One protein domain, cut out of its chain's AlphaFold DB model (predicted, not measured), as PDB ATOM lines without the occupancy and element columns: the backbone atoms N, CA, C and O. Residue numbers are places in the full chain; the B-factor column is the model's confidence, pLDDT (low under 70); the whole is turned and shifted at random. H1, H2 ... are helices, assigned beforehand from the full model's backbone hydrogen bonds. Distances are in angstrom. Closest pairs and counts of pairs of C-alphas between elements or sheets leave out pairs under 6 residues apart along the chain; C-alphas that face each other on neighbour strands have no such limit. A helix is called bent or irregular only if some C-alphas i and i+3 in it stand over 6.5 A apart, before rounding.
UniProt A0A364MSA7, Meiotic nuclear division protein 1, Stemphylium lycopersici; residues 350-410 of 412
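Overview. This is residues 350 to 410 of the 412 residues of the protein "Meiotic nuclear division protein 1" of Stemphylium lycopersici (UniProt A0A364MSA7). One long straight helix, H1, meets the much shorter H2 at a corner, making a lopsided V; residues 350 to 376 of H1 stick out as a free arm, which makes the length. After H2, the last residues fold back as a small loop, 402 to 403 pairing antiparallel with 408 to 409. The printed part has 61 residues with two named helices and no named strand, all helix, and is extended: radius of gyration of the C-alphas 17.1 A, spans 52 by 25 by 16 A.

Arrangement. Start with H1, residues 350 to 383; a tight link leads to H2, residues 387 to 401. They touch only at the corner, closest at the C-alphas of Lys 381 and Phe 390, 5.5 A apart. They run opposite ways at a steep tilt of 61 degrees. In H1 every O i to N i+4 pair is within hydrogen-bond range; in H2, 9 of 11.

Along the chain. Find C-alpha 350 at (94.357, 120.169, 160.024); H1 runs 49.5 A to C-alpha 383 at (143.286, 125.151, 165.656). H2 runs 19.5 A to C-alpha 401 at (135.388, 103.169, 162.746) and is irregular: C-alphas 397 and 400 are 9.2 A apart.

Size, cuts and confidence. The C-alphas farthest apart, Val 350 and Asp 385, are 53.3 A apart. The printed part has no cut. Look for pLDDT under 70 at residue 387 and residues 405 to 407.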
ATOM      1  N   VAL A 350      93.756 119.587 158.818       74.50
ATOM      2  CA  VAL A 350      94.357 120.169 160.024       74.50
ATOM      3  C   VAL A 350      95.534 119.328 160.523       74.50
ATOM      4  O   VAL A 350      96.598 119.870 160.827       74.50
ATOM      5  N   GLU A 351      95.390 118.002 160.573       76.50
ATOM      6  CA  GLU A 351      96.488 117.103 160.958       76.50
ATOM      7  C   GLU A 351      97.595 117.077 159.894       76.50
ATOM      8  O   GLU A 351      98.780 116.994 160.229       76.50
ATOM      9  N   MET A 352      97.239 117.211 158.615       80.69
ATOM     10  CA  MET A 352      98.210 117.333 157.525       80.69
ATOM     11  C   MET A 352      98.996 118.647 157.589       80.69
ATOM     12  O   MET A 352     100.220 118.623 157.458       80.69
ATOM     13  N   GLU A 353      98.336 119.780 157.845       84.38
ATOM     14  CA  GLU A 353      99.010 121.068 158.060       84.38
ATOM     15  C   GLU A 353      99.924 121.032 159.288       84.38
ATOM     16  O   GLU A 353     101.058 121.513 159.235       84.38
ATOM     17  N   LYS A 354      99.477 120.403 160.379       85.38
ATOM     18  CA  LYS A 354     100.279 120.233 161.592       85.38
ATOM     19  C   LYS A 354     101.534 119.395 161.336       85.38
ATOM     20  O   LYS A 354     102.630 119.838 161.674       85.38
ATOM     21  N   LYS A 355     101.408 118.236 160.680       86.62
ATOM     22  CA  LYS A 355     102.561 117.400 160.297       86.62
ATOM     23  C   LYS A 355     103.514 118.131 159.354       86.62
ATOM     24  O   LYS A 355     104.731 117.996 159.487       86.62
ATOM     25  N   ALA A 356     102.986 118.918 158.416       90.31
ATOM     26  CA  ALA A 356     103.806 119.730 157.523       90.31
ATOM     27  C   ALA A 356     104.595 120.800 158.298       90.31
ATOM     28  O   ALA A 356     105.794 120.957 158.070       90.31
ATOM     29  N   ALA A 357     103.959 121.482 159.254       92.00
ATOM     30  CA  ALA A 357     104.619 122.461 160.114       92.00
ATOM     31  C   ALA A 357     105.695 121.821 161.010       92.00
ATOM     32  O   ALA A 357     106.802 122.348 161.108       92.00
ATOM     33  N   GLU A 358     105.409 120.664 161.615       92.06
ATOM     34  CA  GLU A 358     106.376 119.902 162.419       92.06
ATOM     35  C   GLU A 358     107.580 119.451 161.579       92.06
ATOM     36  O   GLU A 358     108.726 119.599 162.005       92.06
ATOM     37  N   THR A 359     107.341 118.975 160.355       92.88
ATOM     38  CA  THR A 359     108.406 118.575 159.419       92.88
ATOM     39  C   THR A 359     109.267 119.770 159.011       92.88
ATOM     40  O   THR A 359     110.494 119.670 158.966       92.88
ATOM     41  N   GLN A 360     108.643 120.923 158.751       94.75
ATOM     42  CA  GLN A 360     109.355 122.158 158.435       94.75
ATOM     43  C   GLN A 360     110.230 122.608 159.613       94.75
ATOM     44  O   GLN A 360     111.381 122.990 159.412       94.75
ATOM     45  N   GLN A 361     109.711 122.523 160.839       94.31
ATOM     46  CA  GLN A 361     110.463 122.865 162.041       94.31
ATOM     47  C   GLN A 361     111.653 121.919 162.249       94.31
ATOM     48  O   GLN A 361     112.773 122.387 162.435       94.31
ATOM     49  N   ALA A 362     111.440 120.605 162.126       94.25
ATOM     50  CA  ALA A 362     112.506 119.611 162.232       94.25
ATOM     51  C   ALA A 362     113.608 119.830 161.183       94.25
ATOM     52  O   ALA A 362     114.794 119.697 161.486       94.25
ATOM     53  N   ARG A 363     113.228 120.222 159.961       96.06
ATOM     54  CA  ARG A 363     114.177 120.595 158.910       96.06
ATOM     55  C   ARG A 363     115.008 121.820 159.298       96.06
ATOM     56  O   ARG A 363     116.226 121.773 159.165       96.06
ATOM     57  N   LEU A 364     114.373 122.894 159.770       95.56
ATOM     58  CA  LEU A 364     115.081 124.110 160.192       95.56
ATOM     59  C   LEU A 364     116.043 123.830 161.353       95.56
ATOM     60  O   LEU A 364     117.154 124.356 161.381       95.56
ATOM     61  N   ASP A 365     115.637 122.978 162.293       95.25
ATOM     62  CA  ASP A 365     116.490 122.570 163.405       95.25
ATOM     63  C   ASP A 365     117.686 121.731 162.919       95.25
ATOM     64  O   ASP A 365     118.812 121.964 163.361       95.25
ATOM     65  N   ALA A 366     117.487 120.821 161.958       95.81
ATOM     66  CA  ALA A 366     118.573 120.059 161.339       95.81
ATOM     67  C   ALA A 366     119.558 120.956 160.567       95.81
ATOM     68  O   ALA A 366     120.770 120.803 160.721       95.81
ATOM     69  N   GLU A 367     119.063 121.923 159.786       94.62
ATOM     70  CA  GLU A 367     119.892 122.921 159.089       94.62
ATOM     71  C   GLU A 367     120.712 123.742 160.101       94.62
ATOM     72  O   GLU A 367     121.928 123.866 159.970       94.62
ATOM     73  N   LYS A 368     120.085 124.195 161.192       95.50
ATOM     74  CA  LYS A 368     120.766 124.917 162.275       95.50
ATOM     75  C   LYS A 368     121.860 124.085 162.948       95.50
ATOM     76  O   LYS A 368     122.943 124.608 163.213       95.50
ATOM     77  N   PHE A 369     121.595 122.819 163.268       94.44
ATOM     78  CA  PHE A 369     122.620 121.943 163.842       94.44
ATOM     79  C   PHE A 369     123.739 121.662 162.839       94.44
ATOM     80  O   PHE A 369     124.902 121.634 163.234       94.44
ATOM     81  N   THR A 370     123.415 121.540 161.552       94.75
ATOM     82  CA  THR A 370     124.408 121.392 160.480       94.75
ATOM     83  C   THR A 370     125.341 122.600 160.434       94.75
ATOM     84  O   THR A 370     126.559 122.430 160.473       94.75
ATOM     85  N   ASP A 371     124.801 123.820 160.468       95.00
ATOM     86  CA  ASP A 371     125.600 125.048 160.513       95.00
ATOM     87  C   ASP A 371     126.503 125.094 161.752       95.00
ATOM     88  O   ASP A 371     127.689 125.413 161.660       95.00
ATOM     89  N   GLN A 372     125.971 124.732 162.924       94.75
ATOM     90  CA  GLN A 372     126.755 124.672 164.160       94.75
ATOM     91  C   GLN A 372     127.899 123.660 164.063       94.75
ATOM     92  O   GLN A 372     129.021 123.966 164.469       94.75
ATOM     93  N   ILE A 373     127.639 122.474 163.506       91.19
ATOM     94  CA  ILE A 373     128.656 121.443 163.280       91.19
ATOM     95  C   ILE A 373     129.738 121.969 162.335       91.19
ATOM     96  O   ILE A 373     130.919 121.849 162.653       91.19
ATOM     97  N   LEU A 374     129.366 122.610 161.224       88.50
ATOM     98  CA  LEU A 374     130.319 123.171 160.265       88.50
ATOM     99  C   LEU A 374     131.174 124.289 160.873       88.50
ATOM    100  O   LEU A 374     132.382 124.332 160.643       88.50
ATOM    101  N   VAL A 375     130.585 125.160 161.698       92.56
ATOM    102  CA  VAL A 375     131.327 126.203 162.424       92.56
ATOM    103  C   VAL A 375     132.319 125.584 163.411       92.56
ATOM    104  O   VAL A 375     133.474 126.008 163.465       92.56
ATOM    105  N   MET A 376     131.907 124.559 164.164       86.69
ATOM    106  CA  MET A 376     132.800 123.840 165.079       86.69
ATOM    107  C   MET A 376     133.926 123.120 164.328       86.69
ATOM    108  O   MET A 376     135.081 123.200 164.747       86.69
ATOM    109  N   GLN A 377     133.621 122.466 163.204       84.31
ATOM    110  CA  GLN A 377     134.624 121.839 162.342       84.31
ATOM    111  C   GLN A 377     135.614 122.868 161.787       84.31
ATOM    112  O   GLN A 377     136.817 122.619 161.803       84.31
ATOM    113  N   GLY A 378     135.133 124.027 161.331       85.44
ATOM    114  CA  GLY A 378     135.985 125.123 160.865       85.44
ATOM    115  C   GLY A 378     136.925 125.626 161.960       85.44
ATOM    116  O   GLY A 378     138.132 125.701 161.747       85.44
ATOM    117  N   TRP A 379     136.398 125.876 163.163       87.12
ATOM    118  CA  TRP A 379     137.207 126.291 164.313       87.12
ATOM    119  C   TRP A 379     138.262 125.243 164.702       87.12
ATOM    120  O   TRP A 379     139.403 125.598 164.997       87.12
ATOM    121  N   LEU A 380     137.906 123.954 164.680       82.88
ATOM    122  CA  LEU A 380     138.846 122.865 164.961       82.88
ATOM    123  C   LEU A 380     139.952 122.775 163.903       82.88
ATOM    124  O   LEU A 380     141.114 122.605 164.270       82.88
ATOM    125  N   LYS A 381     139.621 122.935 162.615       82.75
ATOM    126  CA  LYS A 381     140.598 122.960 161.512       82.75
ATOM    127  C   LYS A 381     141.588 124.120 161.651       82.75
ATOM    128  O   LYS A 381     142.791 123.907 161.526       82.75
ATOM    129  N   ASP A 382     141.107 125.310 162.010       85.00
ATOM    130  CA  ASP A 382     141.962 126.476 162.276       85.00
ATOM    131  C   ASP A 382     142.897 126.266 163.479       85.00
ATOM    132  O   ASP A 382     143.997 126.814 163.526       85.00
ATOM    133  N   LYS A 383     142.476 125.471 164.471       82.75
ATOM    134  CA  LYS A 383     143.286 125.151 165.656       82.75
ATOM    135  C   LYS A 383     144.287 124.014 165.454       82.75
ATOM    136  O   LYS A 383     145.165 123.867 166.299       82.75
ATOM    137  N   THR A 384     144.165 123.224 164.390       77.50
ATOM    138  CA  THR A 384     144.949 121.993 164.175       77.50
ATOM    139  C   THR A 384     145.979 122.104 163.045       77.50
ATOM    140  O   THR A 384     146.290 121.112 162.402       77.50
ATOM    141  N   ASP A 385     146.554 123.288 162.804       70.19
ATOM    142  CA  ASP A 385     147.517 123.529 161.709       70.19
ATOM    143  C   ASP A 385     146.982 123.107 160.314       70.19
ATOM    144  O   ASP A 385     147.739 122.748 159.410       70.19
ATOM    145  N   GLY A 386     145.660 123.190 160.110       71.88
ATOM    146  CA  GLY A 386     145.002 122.967 158.820       71.88
ATOM    147  C   GLY A 386     144.368 121.581 158.642       71.88
ATOM    148  O   GLY A 386     143.986 120.902 159.593       71.88
ATOM    149  N   GLY A 387     144.183 121.179 157.378       69.00
ATOM    150  CA  GLY A 387     143.415 119.981 157.013       69.00
ATOM    151  C   GLY A 387     144.036 118.657 157.471       69.00
ATOM    152  O   GLY A 387     143.309 117.772 157.908       69.00
ATOM    153  N   GLU A 388     145.365 118.522 157.430       71.62
ATOM    154  CA  GLU A 388     146.052 117.273 157.803       71.62
ATOM    155  C   GLU A 388     146.031 117.009 159.315       71.62
ATOM    156  O   GLU A 388     145.817 115.872 159.742       71.62
ATOM    157  N   GLY A 389     146.193 118.045 160.147       76.38
ATOM    158  CA  GLY A 389     146.115 117.893 161.602       76.38
ATOM    159  C   GLY A 389     144.700 117.568 162.082       76.38
ATOM    160  O   GLY A 389     144.529 116.755 162.992       76.38
ATOM    161  N   PHE A 390     143.679 118.110 161.413       77.25
ATOM    162  CA  PHE A 390     142.283 117.761 161.672       77.25
ATOM    163  C   PHE A 390     141.957 116.304 161.307       77.25
ATOM    164  O   PHE A 390     141.277 115.618 162.070       77.25
ATOM    165  N   LEU A 391     142.474 115.797 160.181       77.88
ATOM    166  CA  LEU A 391     142.296 114.396 159.778       77.88
ATOM    167  C   LEU A 391     142.995 113.426 160.741       77.88
ATOM    168  O   LEU A 391     142.423 112.397 161.094       77.88
ATOM    169  N   ASN A 392     144.188 113.768 161.230       78.19
ATOM    170  CA  ASN A 392     144.873 112.968 162.250       78.19
ATOM    171  C   ASN A 392     144.109 112.948 163.586       78.19
ATOM    172  O   ASN A 392     144.034 111.903 164.234       78.19
ATOM    173  N   LEU A 393     143.498 114.073 163.977       80.38
ATOM    174  CA  LEU A 393     142.619 114.140 165.146       80.38
ATOM    175  C   LEU A 393     141.387 113.239 164.976       80.38
ATOM    176  O   LEU A 393     141.083 112.458 165.876       80.38
ATOM    177  N   LEU A 394     140.713 113.298 163.823       80.25
ATOM    178  CA  LEU A 394     139.582 112.418 163.505       80.25
ATOM    179  C   LEU A 394     139.978 110.937 163.542       80.25
ATOM    180  O   LEU A 394     139.303 110.160 164.211       80.25
ATOM    181  N   LYS A 395     141.107 110.558 162.927       79.69
ATOM    182  CA  LYS A 395     141.648 109.188 162.989       79.69
ATOM    183  C   LYS A 395     141.879 108.725 164.430       79.69
ATOM    184  O   LYS A 395     141.555 107.595 164.774       79.69
ATOM    185  N   SER A 396     142.389 109.606 165.297       80.00
ATOM    186  CA  SER A 396     142.587 109.280 166.718       80.00
ATOM    187  C   SER A 396     141.288 109.127 167.515       80.00
ATOM    188  O   SER A 396     141.271 108.402 168.506       80.00
ATOM    189  N   LEU A 397     140.217 109.821 167.111       81.12
ATOM    190  CA  LEU A 397     138.938 109.836 167.824       81.12
ATOM    191  C   LEU A 397     138.011 108.709 167.362       81.12
ATOM    192  O   LEU A 397     137.309 108.138 168.190       81.12
ATOM    193  N   TYR A 398     138.005 108.404 166.062       80.19
ATOM    194  CA  TYR A 398     137.143 107.382 165.459       80.19
ATOM    195  C   TYR A 398     137.796 105.995 165.411       80.19
ATOM    196  O   TYR A 398     137.082 105.011 165.249       80.19
ATOM    197  N   LEU A 399     139.115 105.895 165.634       79.62
ATOM    198  CA  LEU A 399     139.848 104.631 165.773       79.62
ATOM    199  C   LEU A 399     139.481 103.638 164.651       79.62
ATOM    200  O   LEU A 399     139.710 103.926 163.478       79.62
ATOM    201  N   ASP A 400     138.893 102.496 165.006       76.25
ATOM    202  CA  ASP A 400     138.571 101.395 164.096       76.25
ATOM    203  C   ASP A 400     137.342 101.678 163.201       76.25
ATOM    204  O   ASP A 400     137.086 100.936 162.251       76.25
ATOM    205  N   GLU A 401     136.584 102.741 163.490       76.25
ATOM    206  CA  GLU A 401     135.388 103.169 162.746       76.25
ATOM    207  C   GLU A 401     135.688 104.279 161.723       76.25
ATOM    208  O   GLU A 401     134.780 104.741 161.031       76.25
ATOM    209  N   TYR A 402     136.950 104.714 161.619       76.75
ATOM    210  CA  TYR A 402     137.372 105.711 160.638       76.75
ATOM    211  C   TYR A 402     137.489 105.097 159.239       76.75
ATOM    212  O   TYR A 402     138.256 104.155 159.025       76.75
ATOM    213  N   ASP A 403     136.783 105.676 158.271       77.31
ATOM    214  CA  ASP A 403     136.924 105.343 156.859       77.31
ATOM    215  C   ASP A 403     137.876 106.329 156.157       77.31
ATOM    216  O   ASP A 403     137.674 107.547 156.178       77.31
ATOM    217  N   GLU A 404     138.943 105.805 155.542       71.19
ATOM    218  CA  GLU A 404     139.937 106.617 154.832       71.19
ATOM    219  C   GLU A 404     139.442 107.130 153.470       71.19
ATOM    220  O   GLU A 404     139.956 108.152 153.008       71.19
ATOM    221  N   GLU A 405     138.453 106.476 152.846       69.94
ATOM    222  CA  GLU A 405     137.867 106.917 151.572       69.94
ATOM    223  C   GLU A 405     136.847 108.044 151.781       69.94
ATOM    224  O   GLU A 405     136.851 109.022 151.031       69.94
ATOM    225  N   GLU A 406     136.033 107.965 152.838       67.44
ATOM    226  CA  GLU A 406     135.014 108.981 153.157       67.44
ATOM    227  C   GLU A 406     135.514 110.085 154.103       67.44
ATOM    228  O   GLU A 406     134.835 111.094 154.312       67.44
ATOM    229  N   GLN A 407     136.722 109.929 154.660       67.75
ATOM    230  CA  GLN A 407     137.323 110.834 155.648       67.75
ATOM    231  C   GLN A 407     136.421 111.078 156.877       67.75
ATOM    232  O   GLN A 407     136.432 112.168 157.463       67.75
ATOM    233  N   GLY A 408     135.653 110.061 157.280       70.75
ATOM    234  CA  GLY A 408     134.590 110.143 158.285       70.75
ATOM    235  C   GLY A 408     134.357 108.831 159.037       70.75
ATOM    236  O   GLY A 408     135.204 107.942 159.026       70.75
ATOM    237  N   LEU A 409     133.225 108.738 159.741       72.69
ATOM    238  CA  LEU A 409     132.745 107.479 160.325       72.69
ATOM    239  C   LEU A 409     132.203 106.589 159.205       72.69
ATOM    240  O   LEU A 409     131.490 107.090 158.341       72.69
ATOM    241  N   ARG A 410     132.498 105.290 159.257       72.81
ATOM    242  CA  ARG A 410     131.947 104.307 158.318       72.81
ATOM    243  C   ARG A 410     130.411 104.312 158.373       72.81
ATOM    244  O   ARG A 410     129.843 104.226 159.464       72.81
TER     245      ARG A 410